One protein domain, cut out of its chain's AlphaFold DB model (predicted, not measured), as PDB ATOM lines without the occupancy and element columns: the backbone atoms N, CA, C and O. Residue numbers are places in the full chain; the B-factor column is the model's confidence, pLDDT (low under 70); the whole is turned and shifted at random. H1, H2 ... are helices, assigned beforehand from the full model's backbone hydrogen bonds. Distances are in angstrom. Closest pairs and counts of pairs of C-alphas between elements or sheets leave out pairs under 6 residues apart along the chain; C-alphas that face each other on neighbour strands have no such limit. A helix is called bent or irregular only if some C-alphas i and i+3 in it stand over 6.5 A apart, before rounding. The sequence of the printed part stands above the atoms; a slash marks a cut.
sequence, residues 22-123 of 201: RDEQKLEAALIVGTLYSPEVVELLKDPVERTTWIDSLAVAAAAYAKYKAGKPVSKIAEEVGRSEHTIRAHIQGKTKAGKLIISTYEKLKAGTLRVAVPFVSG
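This is residues 22 to 123 of the 201 residues of a protein of Thermogladius calderae (strain DSM 22663 / VKM B-2946 / 1633) (UniProt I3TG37). One long helix, H3, runs through the middle, and H1 and H6 cross it and also touch each other, the centres of the three making a triangle. The short helices H4 and H5 pack on the later part of H3, H2 makes a corner near its beginning, and a tail without a named element, residues 111 to 123, leads away from the helices after H6. The printed part has 102 residues, with six named helices in the order H1 to H6 and no named strand, and its class is all helix. It is compact, with a radius of gyration of the C-alphas of 13.5 A, and spans 44 by 33 by 22 A.

H1, residues 22 to 36, touches residues 58 to 67 of H3, residues 48 to 69, the hub, which touches five other helices. Their closest C-alphas, of Glu 28 and Ala 66, are 5.3 A apart, and they run opposite ways at a tilt of 37 degrees, only just steep. H2, residues 39 to 44, and H3 only just touch, and only at the corner, with 3 pairs of C-alphas within 8 A, the closest being Leu 44 and Arg 51 at 7.2 A. Residues 60 to 68 of H3 touch H4, residues 74 to 81, at a steep tilt of 48 degrees, with the C-alphas of Ala 64 and Ile 77 closest at 6.2 A. H5, residues 85 to 92, is about perpendicular to H3 at 89 degrees, and they touch, with the C-alphas of Ala 61 and His 91 closest at 5.5 A. H6, residues 97 to 110, touches H3 with residues 98 to 103, the closest C-alphas being Leu 58 and Ala 98 at 5.2 A, at a steep tilt of 50 degrees, the same way. Residues 101 to 106 of H6 touch residues 31 to 35 of H1, with the C-alphas of Thr 35 and Thr 105 closest at 5.9 A. H4 and H6 are apart. Each O i to N i+4 pair is within hydrogen-bond range in H1, H2, H4, H5 and H6, and 16 of 18 are in H3.

H1 begins at C-alpha 22 (199.949, 121.171, 267.470) and is 21.1 A long. H2 follows at 8.9 A. H3 is 31.8 A long and irregular, with C-alphas 49 and 52 7.1 A apart. H4 and H5 each measure 10.3 A. H6 is 20.1 A long and ends at C-alpha 110 (203.027, 113.888, 250.620).

The C-alphas farthest apart, of Ser 75 and Gly 123, are 44.6 A apart. The printed part has no cut, and the five links between helices are tight. The mean pLDDT of the printed part is 92.4, and residues 117 to 123 are under 70.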
ATOM      1  N   ARG A  22     198.635 121.832 267.454       95.94
ATOM      2  CA  ARG A  22     199.949 121.171 267.470       95.94
ATOM      3  C   ARG A  22     200.298 120.571 266.111       95.94
ATOM      4  O   ARG A  22     201.430 120.704 265.656       95.94
ATOM      5  N   ASP A  23     199.334 119.923 265.473       97.00
ATOM      6  CA  ASP A  23     199.531 119.295 264.170       97.00
ATOM      7  C   ASP A  23     199.667 120.348 263.069       97.00
ATOM      8  O   ASP A  23     200.525 120.220 262.197       97.00
ATOM      9  N   GLU A  24     198.887 121.430 263.152       96.62
ATOM     10  CA  GLU A  24     199.018 122.580 262.255       96.62
ATOM     11  C   GLU A  24     200.432 123.163 262.311       96.62
ATOM     12  O   GLU A  24     201.053 123.362 261.271       96.62
ATOM     13  N   GLN A  25     200.964 123.375 263.519       96.50
ATOM     14  CA  GLN A  25     202.319 123.886 263.723       96.50
ATOM     15  C   GLN A  25     203.392 122.921 263.211       96.50
ATOM     16  O   GLN A  25     204.386 123.369 262.644       96.50
ATOM     17  N   LYS A  26     203.205 121.603 263.372       96.81
ATOM     18  CA  LYS A  26     204.125 120.603 262.808       96.81
ATOM     19  C   LYS A  26     204.162 120.673 261.285       96.81
ATOM     20  O   LYS A  26     205.251 120.699 260.712       96.81
ATOM     21  N   LEU A  27     202.995 120.715 260.636       98.00
ATOM     22  CA  LEU A  27     202.927 120.841 259.182       98.00
ATOM     23  C   LEU A  27     203.512 122.181 258.720       98.00
ATOM     24  O   LEU A  27     204.310 122.207 257.791       98.00
ATOM     25  N   GLU A  28     203.174 123.282 259.389       98.12
ATOM     26  CA  GLU A  28     203.722 124.613 259.108       98.12
ATOM     27  C   GLU A  28     205.255 124.624 259.188       98.12
ATOM     28  O   GLU A  28     205.919 125.025 258.231       98.12
ATOM     29  N   ALA A  29     205.827 124.108 260.279       96.00
ATOM     30  CA  ALA A  29     207.272 124.027 260.470       96.00
ATOM     31  C   ALA A  29     207.945 123.164 259.392       96.00
ATOM     32  O   ALA A  29     208.964 123.566 258.827       96.00
ATOM     33  N   ALA A  30     207.357 122.012 259.058       95.56
ATOM     34  CA  ALA A  30     207.868 121.145 258.001       95.56
ATOM     35  C   ALA A  30     207.865 121.841 256.631       95.56
ATOM     36  O   ALA A  30     208.837 121.733 255.884       95.56
ATOM     37  N   LEU A  31     206.812 122.601 256.315       97.50
ATOM     38  CA  LEU A  31     206.722 123.361 255.067       97.50
ATOM     39  C   LEU A  31     207.736 124.506 255.013       97.50
ATOM     40  O   LEU A  31     208.350 124.707 253.965       97.50
ATOM     41  N   ILE A  32     207.954 125.223 256.118       95.94
ATOM     42  CA  ILE A  32     208.977 126.275 256.207       95.94
ATOM     43  C   ILE A  32     210.359 125.671 255.968       95.94
ATOM     44  O   ILE A  32     211.061 126.081 255.045       95.94
ATOM     45  N   VAL A  33     210.732 124.664 256.758       93.12
ATOM     46  CA  VAL A  33     212.054 124.035 256.681       93.12
ATOM     47  C   VAL A  33     212.271 123.396 255.308       93.12
ATOM     48  O   VAL A  33     213.279 123.663 254.659       93.12
ATOM     49  N   GLY A  34     211.299 122.628 254.816       92.88
ATOM     50  CA  GLY A  34     211.359 121.996 253.497       92.88
ATOM     51  C   GLY A  34     211.541 122.986 252.348       92.88
ATOM     52  O   GLY A  34     212.231 122.687 251.375       92.88
ATOM     53  N   THR A  35     210.958 124.178 252.470       95.12
ATOM     54  CA  THR A  35     211.011 125.197 251.418       95.12
ATOM     55  C   THR A  35     212.279 126.040 251.494       95.12
ATOM     56  O   THR A  35     212.894 126.282 250.455       95.12
ATOM     57  N   LEU A  36     212.706 126.450 252.694       92.75
ATOM     58  CA  LEU A  36     213.890 127.297 252.892       92.75
ATOM     59  C   LEU A  36     215.176 126.660 252.352       92.75
ATOM     60  O   LEU A  36     216.025 127.366 251.818       92.75
ATOM     61  N   TYR A  37     215.296 125.336 252.450       88.12
ATOM     62  CA  TYR A  37     216.463 124.594 251.965       88.12
ATOM     63  C   TYR A  37     216.331 124.100 250.521       88.12
ATOM     64  O   TYR A  37     217.191 123.367 250.034       88.12
ATOM     65  N   SER A  38     215.273 124.486 249.806       87.88
ATOM     66  CA  SER A  38     215.191 124.183 248.379       87.88
ATOM     67  C   SER A  38     216.208 125.029 247.589       87.88
ATOM     68  O   SER A  38     216.379 126.209 247.904       87.88
ATOM     69  N   PRO A  39     216.862 124.484 246.542       84.75
ATOM     70  CA  PRO A  39     217.885 125.217 245.787       84.75
ATOM     71  C   PRO A  39     217.404 126.562 245.231       84.75
ATOM     72  O   PRO A  39     218.134 127.547 245.269       84.75
ATOM     73  N   GLU A  40     216.153 126.618 244.763       88.44
ATOM     74  CA  GLU A  40     215.548 127.849 244.245       88.44
ATOM     75  C   GLU A  40     215.431 128.928 245.332       88.44
ATOM     76  O   GLU A  40     215.735 130.092 245.083       88.44
ATOM     77  N   VAL A  41     215.011 128.557 246.544       91.75
ATOM     78  CA  VAL A  41     214.829 129.513 247.647       91.75
ATOM     79  C   VAL A  41     216.166 129.954 248.218       91.75
ATOM     80  O   VAL A  41     216.335 131.137 248.495       91.75
ATOM     81  N   VAL A  42     217.139 129.048 248.325       89.75
ATOM     82  CA  VAL A  42     218.505 129.402 248.735       89.75
ATOM     83  C   VAL A  42     219.083 130.486 247.823       89.75
ATOM     84  O   VAL A  42     219.722 131.410 248.321       89.75
ATOM     85  N   GLU A  43     218.812 130.429 246.516       87.94
ATOM     86  CA  GLU A  43     219.224 131.478 245.577       87.94
ATOM     87  C   GLU A  43     218.503 132.808 245.837       87.94
ATOM     88  O   GLU A  43     219.154 133.847 245.932       87.94
ATOM     89  N   LEU A  44     217.176 132.781 246.022       88.56
ATOM     90  CA  LEU A  44     216.379 133.985 246.310       88.56
ATOM     91  C   LEU A  44     216.810 134.686 247.604       88.56
ATOM     92  O   LEU A  44     216.734 135.907 247.704       88.56
ATOM     93  N   LEU A  45     217.285 133.928 248.594       88.94
ATOM     94  CA  LEU A  45     217.716 134.465 249.885       88.94
ATOM     95  C   LEU A  45     219.144 135.037 249.870       88.94
ATOM     96  O   LEU A  45     219.583 135.590 250.887       88.94
ATOM     97  N   LYS A  46     219.887 134.936 248.758       88.06
ATOM     98  CA  LYS A  46     221.233 135.523 248.661       88.06
ATOM     99  C   LYS A  46     221.205 137.043 248.731       88.06
ATOM    100  O   LYS A  46     222.075 137.608 249.393       88.06
ATOM    101  N   ASP A  47     220.204 137.686 248.131       87.19
ATOM    102  CA  ASP A  47     220.052 139.140 248.185       87.19
ATOM    103  C   ASP A  47     219.604 139.585 249.593       87.19
ATOM    104  O   ASP A  47     218.485 139.273 250.010       87.19
ATOM    105  N   PRO A  48     220.444 140.310 250.358       87.06
ATOM    106  CA  PRO A  48     220.097 140.752 251.703       87.06
ATOM    107  C   PRO A  48     218.939 141.756 251.747       87.06
ATOM    108  O   PRO A  48     218.282 141.839 252.784       87.06
ATOM    109  N   VAL A  49     218.681 142.499 250.666       91.69
ATOM    110  CA  VAL A  49     217.613 143.508 250.612       91.69
ATOM    111  C   VAL A  49     216.245 142.833 250.537       91.69
ATOM    112  O   VAL A  49     215.329 143.203 251.270       91.69
ATOM    113  N   GLU A  50     216.108 141.803 249.700       91.62
ATOM    114  CA  GLU A  50     214.839 141.084 249.531       91.62
ATOM    115  C   GLU A  50     214.635 139.940 250.533       91.62
ATOM    116  O   GLU A  50     213.504 139.487 250.729       91.62
ATOM    117  N   ARG A  51     215.705 139.466 251.187       93.44
ATOM    118  CA  ARG A  51     215.685 138.293 252.078       93.44
ATOM    119  C   ARG A  51     214.561 138.337 253.107       93.44
ATOM    120  O   ARG A  51     213.840 137.354 253.266       93.44
ATOM    121  N   THR A  52     214.403 139.458 253.804       93.88
ATOM    122  CA  THR A  52     213.386 139.605 254.857       93.88
ATOM    123  C   THR A  52     211.974 139.479 254.287       93.88
ATOM    124  O   THR A  52     211.137 138.783 254.859       93.88
ATOM    125  N   THR A  53     211.727 140.080 253.123       95.06
ATOM    126  CA  THR A  53     210.441 140.008 252.415       95.06
ATOM    127  C   THR A  53     210.135 138.583 251.959       95.06
ATOM    128  O   THR A  53     209.007 138.111 252.112       95.06
ATOM    129  N   TRP A  54     211.141 137.869 251.441       96.31
ATOM    130  CA  TRP A  54     211.003 136.462 251.065       96.31
ATOM    131  C   TRP A  54     210.670 135.577 252.266       96.31
ATOM    132  O   TRP A  54     209.751 134.763 252.178       96.31
ATOM    133  N   ILE A  55     211.369 135.757 253.389       96.19
ATOM    134  CA  ILE A  55     211.127 134.989 254.617       96.19
ATOM    135  C   ILE A  55     209.714 135.251 255.156       96.19
ATOM    136  O   ILE A  55     209.005 134.288 255.442       96.19
ATOM    137  N   ASP A  56     209.273 136.514 255.233       97.12
ATOM    138  CA  ASP A  56     207.914 136.855 255.685       97.12
ATOM    139  C   ASP A  56     206.849 136.225 254.777       97.12
ATOM    140  O   ASP A  56     205.930 135.552 255.246       97.12
ATOM    141  N   SER A  57     207.006 136.362 253.455       97.44
ATOM    142  CA  SER A  57     206.045 135.820 252.492       97.44
ATOM    143  C   SER A  57     205.956 134.291 252.544       97.44
ATOM    144  O   SER A  57     204.861 133.732 252.438       97.44
ATOM    145  N   LEU A  58     207.088 133.602 252.734       98.12
ATOM    146  CA  LEU A  58     207.140 132.147 252.891       98.12
ATOM    147  C   LEU A  58     206.507 131.689 254.209       98.12
ATOM    148  O   LEU A  58     205.733 130.733 254.192       98.12
ATOM    149  N   ALA A  59     206.777 132.378 255.321       98.00
ATOM    150  CA  ALA A  59     206.173 132.080 256.619       98.00
ATOM    151  C   ALA A  59     204.645 132.230 256.577       98.00
ATOM    152  O   ALA A  59     203.917 131.305 256.942       98.00
ATOM    153  N   VAL A  60     204.147 133.345 256.031       98.50
ATOM    154  CA  VAL A  60     202.707 133.583 255.836       98.50
ATOM    155  C   VAL A  60     202.086 132.500 254.951       98.50
ATOM    156  O   VAL A  60     201.020 131.974 255.271       98.50
ATOM    157  N   ALA A  61     202.746 132.138 253.847       98.69
ATOM    158  CA  ALA A  61     202.259 131.107 252.937       98.69
ATOM    159  C   ALA A  61     202.197 129.721 253.602       98.69
ATOM    160  O   ALA A  61     201.202 129.015 253.432       98.69
ATOM    161  N   ALA A  62     203.222 129.344 254.371       98.69
ATOM    162  CA  ALA A  62     203.274 128.075 255.094       98.69
ATOM    163  C   ALA A  62     202.172 127.991 256.156       98.69
ATOM    164  O   ALA A  62     201.415 127.018 256.178       98.69
ATOM    165  N   ALA A  63     202.025 129.043 256.967       98.44
ATOM    166  CA  ALA A  63     200.987 129.143 257.986       98.44
ATOM    167  C   ALA A  63     199.582 129.061 257.377       98.44
ATOM    168  O   ALA A  63     198.724 128.328 257.877       98.44
ATOM    169  N   ALA A  64     199.352 129.779 256.274       98.62
ATOM    170  CA  ALA A  64     198.088 129.754 255.552       98.62
ATOM    171  C   ALA A  64     197.775 128.360 254.994       98.62
ATOM    172  O   ALA A  64     196.650 127.875 255.122       98.62
ATOM    173  N   TYR A  65     198.768 127.704 254.388       98.62
ATOM    174  CA  TYR A  65     198.581 126.407 253.752       98.62
ATOM    175  C   TYR A  65     198.366 125.283 254.771       98.62
ATOM    176  O   TYR A  65     197.474 124.459 254.578       98.62
ATOM    177  N   ALA A  66     199.105 125.276 255.884       98.56
ATOM    178  CA  ALA A  66     198.930 124.291 256.951       98.56
ATOM    179  C   ALA A  66     197.524 124.365 257.573       98.56
ATOM    180  O   ALA A  66     196.837 123.352 257.697       98.56
ATOM    181  N   LYS A  67     197.047 125.580 257.868       98.31
ATOM    182  CA  LYS A  67     195.694 125.820 258.399       98.31
ATOM    183  C   LYS A  67     194.600 125.485 257.380       98.31
ATOM    184  O   LYS A  67     193.553 124.958 257.748       98.31
ATOM    185  N   TYR A  68     194.850 125.729 256.093       98.38
ATOM    186  CA  TYR A  68     193.958 125.296 255.016       98.38
ATOM    187  C   TYR A  68     193.837 123.767 254.949       98.38
ATOM    188  O   TYR A  68     192.728 123.252 254.823       98.38
ATOM    189  N   LYS A  69     194.947 123.031 255.103       98.31
ATOM    190  CA  LYS A  69     194.933 121.559 255.185       98.31
ATOM    191  C   LYS A  69     194.259 121.026 256.452       98.31
ATOM    192  O   LYS A  69     193.734 119.918 256.415       98.31
ATOM    193  N   ALA A  70     194.186 121.825 257.517       97.44
ATOM    194  CA  ALA A  70     193.361 121.543 258.696       97.44
ATOM    195  C   ALA A  70     191.850 121.761 258.467       97.44
ATOM    196  O   ALA A  70     191.047 121.564 259.377       97.44
ATOM    197  N   GLY A  71     191.443 122.222 257.278       97.00
ATOM    198  CA  GLY A  71     190.045 122.506 256.948       97.00
ATOM    199  C   GLY A  71     189.521 123.839 257.490       97.00
ATOM    200  O   GLY A  71     188.311 124.067 257.471       97.00
ATOM    201  N   LYS A  72     190.393 124.739 257.967       97.44
ATOM    202  CA  LYS A  72     189.960 126.057 258.455       97.44
ATOM    203  C   LYS A  72     189.411 126.920 257.307       97.44
ATOM    204  O   LYS A  72     189.993 126.941 256.217       97.44
ATOM    205  N   PRO A  73     188.328 127.685 257.536       98.00
ATOM    206  CA  PRO A  73     187.839 128.637 256.549       98.00
ATOM    207  C   PRO A  73     188.840 129.784 256.370       98.00
ATOM    208  O   PRO A  73     189.491 130.209 257.323       98.00
ATOM    209  N   VAL A  74     188.927 130.323 255.150       98.12
ATOM    210  CA  VAL A  74     189.870 131.401 254.793       98.12
ATOM    211  C   VAL A  74     189.763 132.608 255.725       98.12
ATOM    212  O   VAL A  74     190.790 133.185 256.066       98.12
ATOM    213  N   SER A  75     188.550 132.973 256.148       98.12
ATOM    214  CA  SER A  75     188.300 134.084 257.073       98.12
ATOM    215  C   SER A  75     189.053 133.917 258.393       98.12
ATOM    216  O   SER A  75     189.777 134.814 258.816       98.12
ATOM    217  N   LYS A  76     188.969 132.725 258.991       98.19
ATOM    218  CA  LYS A  76     189.674 132.388 260.231       98.19
ATOM    219  C   LYS A  76     191.189 132.352 260.036       98.19
ATOM    220  O   LYS A  76     191.931 132.809 260.893       98.19
ATOM    221  N   ILE A  77     191.660 131.842 258.896       98.44
ATOM    222  CA  ILE A  77     193.095 131.842 258.571       98.44
ATOM    223  C   ILE A  77     193.617 133.281 258.451       98.44
ATOM    224  O   ILE A  77     194.688 133.586 258.958       98.44
ATOM    225  N   ALA A  78     192.867 134.162 257.789       98.38
ATOM    226  CA  ALA A  78     193.209 135.571 257.622       98.38
ATOM    227  C   ALA A  78     193.329 136.307 258.965       98.38
ATOM    228  O   ALA A  78     194.307 137.023 259.180       98.38
ATOM    229  N   GLU A  79     192.381 136.067 259.870       98.00
ATOM    230  CA  GLU A  79     192.409 136.576 261.242       98.00
ATOM    231  C   GLU A  79     193.635 136.066 262.015       98.00
ATOM    232  O   GLU A  79     194.416 136.868 262.520       98.00
ATOM    233  N   GLU A  80     193.861 134.747 262.041       97.19
ATOM    234  CA  GLU A  80     194.962 134.129 262.797       97.19
ATOM    235  C   GLU A  80     196.355 134.503 262.258       97.19
ATOM    236  O   GLU A  80     197.301 134.630 263.031       97.19
ATOM    237  N   VAL A  81     196.505 134.655 260.937       96.62
ATOM    238  CA  VAL A  81     197.789 134.982 260.285       96.62
ATOM    239  C   VAL A  81     198.024 136.500 260.213       96.62
ATOM    240  O   VAL A  81     199.143 136.939 259.958       96.62
ATOM    241  N   GLY A  82     196.995 137.325 260.431       96.88
ATOM    242  CA  GLY A  82     197.110 138.786 260.373       96.88
ATOM    243  C   GLY A  82     197.284 139.330 258.949       96.88
ATOM    244  O   GLY A  82     198.049 140.270 258.710       96.88
ATOM    245  N   ARG A  83     196.604 138.723 257.969       97.69
ATOM    246  CA  ARG A  83     196.639 139.122 256.547       97.69
ATOM    247  C   ARG A  83     195.229 139.134 255.965       97.69
ATOM    248  O   ARG A  83     194.332 138.493 256.489       97.69
ATOM    249  N   SER A  84     195.011 139.840 254.856       98.19
ATOM    250  CA  SER A  84     193.687 139.868 254.218       98.19
ATOM    251  C   SER A  84     193.308 138.506 253.628       98.19
ATOM    252  O   SER A  84     194.162 137.787 253.101       98.19
ATOM    253  N   GLU A  85     192.014 138.171 253.610       98.44
ATOM    254  CA  GLU A  85     191.540 136.930 252.978       98.44
ATOM    255  C   GLU A  85     191.954 136.806 251.508       98.44
ATOM    256  O   GLU A  85     192.179 135.704 251.009       98.44
ATOM    257  N   HIS A  86     192.046 137.937 250.802       98.25
ATOM    258  CA  HIS A  86     192.537 137.977 249.428       98.25
ATOM    259  C   HIS A  86     193.969 137.437 249.341       98.25
ATOM    260  O   HIS A  86     194.248 136.558 248.526       98.25
ATOM    261  N   THR A  87     194.850 137.914 250.224       98.00
ATOM    262  CA  THR A  87     196.248 137.473 250.314       98.00
ATOM    263  C   THR A  87     196.323 135.986 250.650       98.00
ATOM    264  O   THR A  87     197.004 135.226 249.964       98.00
ATOM    265  N   ILE A  88     195.551 135.543 251.646       98.56
ATOM    266  CA  ILE A  88     195.492 134.136 252.053       98.56
ATOM    267  C   ILE A  88     195.025 133.237 250.900       98.56
ATOM    268  O   ILE A  88     195.685 132.243 250.594       98.56
ATOM    269  N   ARG A  89     193.948 133.607 250.189       98.50
ATOM    270  CA  ARG A  89     193.496 132.878 248.990       98.50
ATOM    271  C   ARG A  89     194.578 132.814 247.924       98.50
ATOM    272  O   ARG A  89     194.761 131.757 247.326       98.50
ATOM    273  N   ALA A  90     195.293 133.910 247.682       98.56
ATOM    274  CA  ALA A  90     196.344 133.949 246.673       98.56
ATOM    275  C   ALA A  90     197.498 132.983 246.997       98.56
ATOM    276  O   ALA A  90     197.972 132.291 246.093       98.56
ATOM    277  N   HIS A  91     197.912 132.881 248.263       98.50
ATOM    278  CA  HIS A  91     198.909 131.896 248.693       98.50
ATOM    279  C   HIS A  91     198.395 130.459 248.574       98.50
ATOM    280  O   HIS A  91     199.059 129.638 247.945       98.50
ATOM    281  N   ILE A  92     197.201 130.163 249.104       98.44
ATOM    282  CA  ILE A  92     196.615 128.809 249.080       98.44
ATOM    283  C   ILE A  92     196.421 128.298 247.646       98.44
ATOM    284  O   ILE A  92     196.632 127.121 247.370       98.44
ATOM    285  N   GLN A  93     196.039 129.183 246.722       98.19
ATOM    286  CA  GLN A  93     195.831 128.856 245.308       98.19
ATOM    287  C   GLN A  93     197.128 128.839 244.484       98.19
ATOM    288  O   GLN A  93     197.070 128.627 243.275       98.19
ATOM    289  N   GLY A  94     198.290 129.122 245.087       97.88
ATOM    290  CA  GLY A  94     199.563 129.177 244.365       97.88
ATOM    291  C   GLY A  94     199.640 130.312 243.338       97.88
ATOM    292  O   GLY A  94     200.352 130.205 242.342       97.88
ATOM    293  N   LYS A  95     198.901 131.408 243.540       98.31
ATOM    294  CA  LYS A  95     198.988 132.599 242.676       98.31
ATOM    295  C   LYS A  95     200.247 133.411 242.967       98.31
ATOM    296  O   LYS A  95     200.813 134.009 242.057       98.31
ATOM    297  N   THR A  96     200.710 133.401 244.214       98.00
ATOM    298  CA  THR A  96     201.977 134.022 244.619       98.00
ATOM    299  C   THR A  96     203.143 133.047 244.453       98.00
ATOM    300  O   THR A  96     202.964 131.830 244.541       98.00
ATOM    301  N   LYS A  97     204.363 133.564 244.256       97.25
ATOM    302  CA  LYS A  97     205.567 132.719 244.158       97.25
ATOM    303  C   LYS A  97     205.821 131.930 245.450       97.25
ATOM    304  O   LYS A  97     206.026 130.723 245.378       97.25
ATOM    305  N   ALA A  98     205.689 132.566 246.616       97.62
ATOM    306  CA  ALA A  98     205.768 131.881 247.909       97.62
ATOM    307  C   ALA A  98     204.723 130.757 248.040       97.62
ATOM    308  O   ALA A  98     205.061 129.649 248.438       97.62
ATOM    309  N   GLY A  99     203.471 131.000 247.626       98.25
ATOM    310  CA  GLY A  99     202.424 129.974 247.630       98.25
ATOM    311  C   GLY A  99     202.778 128.762 246.764       98.25
ATOM    312  O   GLY A  99     202.645 127.629 247.216       98.25
ATOM    313  N   LYS A 100     203.303 128.984 245.550       98.44
ATOM    314  CA  LYS A 100     203.755 127.898 244.656       98.44
ATOM    315  C   LYS A 100     204.848 127.042 245.289       98.44
ATOM    316  O   LYS A 100     204.785 125.818 245.201       98.44
ATOM    317  N   LEU A 101     205.829 127.682 245.925       98.00
ATOM    318  CA  LEU A 101     206.938 126.995 246.585       98.00
ATOM    319  C   LEU A 101     206.439 126.125 247.745       98.00
ATOM    320  O   LEU A 101     206.766 124.943 247.794       98.00
ATOM    321  N   ILE A 102     205.571 126.666 248.605       98.44
ATOM    322  CA  ILE A 102     204.967 125.915 249.716       98.44
ATOM    323  C   ILE A 102     204.146 124.721 249.214       98.44
ATOM    324  O   ILE A 102     204.286 123.619 249.742       98.44
ATOM    325  N   ILE A 103     203.321 124.910 248.179       98.50
ATOM    326  CA  ILE A 103     202.526 123.823 247.583       98.50
ATOM    327  C   ILE A 103     203.445 122.731 247.024       98.50
ATOM    328  O   ILE A 103     203.222 121.553 247.282       98.50
ATOM    329  N   SER A 104     204.507 123.109 246.307       97.56
ATOM    330  CA  SER A 104     205.500 122.164 245.779       97.56
ATOM    331  C   SER A 104     206.168 121.356 246.897       97.56
ATOM    332  O   SER A 104     206.282 120.134 246.800       97.56
ATOM    333  N   THR A 105     206.554 122.013 247.994       97.00
ATOM    334  CA  THR A 105     207.114 121.348 249.178       97.00
ATOM    335  C   THR A 105     206.110 120.391 249.824       97.00
ATOM    336  O   THR A 105     206.483 119.268 250.156       97.00
ATOM    337  N   TYR A 106     204.837 120.783 249.945       97.94
ATOM    338  CA  TYR A 106     203.778 119.911 250.459       97.94
ATOM    339  C   TYR A 106     203.583 118.662 249.592       97.94
ATOM    340  O   TYR A 106     203.462 117.562 250.124       97.94
ATOM    341  N   GLU A 107     203.571 118.798 248.264       97.38
ATOM    342  CA  GLU A 107     203.410 117.642 247.374       97.38
ATOM    343  C   GLU A 107     204.607 116.685 247.461       97.38
ATOM    344  O   GLU A 107     204.424 115.469 247.493       97.38
ATOM    345  N   LYS A 108     205.835 117.209 247.596       94.81
ATOM    346  CA  LYS A 108     207.027 116.382 247.860       94.81
ATOM    347  C   LYS A 108     206.949 115.673 249.209       94.81
ATOM    348  O   LYS A 108     207.310 114.502 249.304       94.81
ATOM    349  N   LEU A 109     206.468 116.369 250.241       95.00
ATOM    350  CA  LEU A 109     206.244 115.797 251.568       95.00
ATOM    351  C   LEU A 109     205.225 114.653 251.494       95.00
ATOM    352  O   LEU A 109     205.506 113.548 251.944       95.00
ATOM    353  N   LYS A 110     204.081 114.887 250.844       95.69
ATOM    354  CA  LYS A 110     203.027 113.888 250.620       95.69
ATOM    355  C   LYS A 110     203.521 112.669 249.839       95.69
ATOM    356  O   LYS A 110     203.082 111.557 250.109       95.69
ATOM    357  N   ALA A 111     204.416 112.871 248.875       94.62
ATOM    358  CA  ALA A 111     205.019 111.795 248.095       94.62
ATOM    359  C   ALA A 111     206.158 111.056 248.830       94.62
ATOM    360  O   ALA A 111     206.687 110.090 248.286       94.62
ATOM    361  N   GLY A 112     206.580 111.514 250.015       89.81
ATOM    362  CA  GLY A 112     207.736 110.962 250.732       89.81
ATOM    363  C   GLY A 112     209.082 111.240 250.050       89.81
ATOM    364  O   GLY A 112     210.078 110.583 250.343       89.81
ATOM    365  N   THR A 113     209.129 112.196 249.116       88.81
ATOM    366  CA  THR A 113     210.330 112.537 248.331       88.81
ATOM    367  C   THR A 113     211.023 113.804 248.820       88.81
ATOM    368  O   THR A 113     212.078 114.170 248.296       88.81
ATOM    369  N   LEU A 114     210.461 114.484 249.824       87.69
ATOM    370  CA  LEU A 114     211.080 115.660 250.421       87.69
ATOM    371  C   LEU A 114     212.362 115.260 251.165       87.69
ATOM    372  O   LEU A 114     212.326 114.700 252.256       87.69
ATOM    373  N   ARG A 115     213.507 115.574 250.557       80.44
ATOM    374  CA  ARG A 115     214.836 115.441 251.155       80.44
ATOM    375  C   ARG A 115     215.345 116.834 251.493       80.44
ATOM    376  O   ARG A 115     215.538 117.649 250.593       80.44
ATOM    377  N   VAL A 116     215.560 117.103 252.776       78.56
ATOM    378  CA  VAL A 116     216.236 118.324 253.223       78.56
ATOM    379  C   VAL A 116     217.631 117.943 253.679       78.56
ATOM    380  O   VAL A 116     217.792 117.297 254.710       78.56
ATOM    381  N   ALA A 117     218.626 118.346 252.893       65.62
ATOM    382  CA  ALA A 117     220.018 118.323 253.305       65.62
ATOM    383  C   ALA A 117     220.333 119.692 253.911       65.62
ATOM    384  O   ALA A 117     220.385 120.690 253.194       65.62
ATOM    385  N   VAL A 118     220.486 119.755 255.234       62.25
ATOM    386  CA  VAL A 118     220.870 120.994 255.917       62.25
ATOM    387  C   VAL A 118     222.392 121.126 255.829       62.25
ATOM    388  O   VAL A 118     223.094 120.336 256.462       62.25
ATOM    389  N   PRO A 119     222.942 122.122 255.109       54.47
ATOM    390  CA  PRO A 119     224.390 122.259 254.956       54.47
ATOM    391  C   PRO A 119     225.112 122.688 256.247       54.47
ATOM    392  O   PRO A 119     226.332 122.789 256.256       54.47
ATOM    393  N   PHE A 120     224.379 122.938 257.338       51.09
ATOM    394  CA  PHE A 120     224.903 123.549 258.562       51.09
ATOM    395  C   PHE A 120     225.122 122.603 259.759       51.09
ATOM    396  O   PHE A 120     225.641 123.072 260.767       51.09
ATOM    397  N   VAL A 121     224.772 121.306 259.699       44.47
ATOM    398  CA  VAL A 121     224.816 120.435 260.909       44.47
ATOM    399  C   VAL A 121     225.923 119.369 260.905       44.47
ATOM    400  O   VAL A 121     226.225 118.805 261.952       44.47
ATOM    401  N   SER A 122     226.643 119.151 259.806       43.12
ATOM    402  CA  SER A 122     227.935 118.452 259.872       43.12
ATOM    403  C   SER A 122     229.048 119.490 259.850       43.12
ATOM    404  O   SER A 122     229.399 120.009 258.791       43.12
ATOM    405  N   GLY A 123     229.558 119.828 261.035       43.00
ATOM    406  CA  GLY A 123     230.681 120.742 261.191       43.00
ATOM    407  C   GLY A 123     231.878 120.368 260.316       43.00
ATOM    408  O   GLY A 123     232.029 119.220 259.917       43.00
TER     409      GLY A 123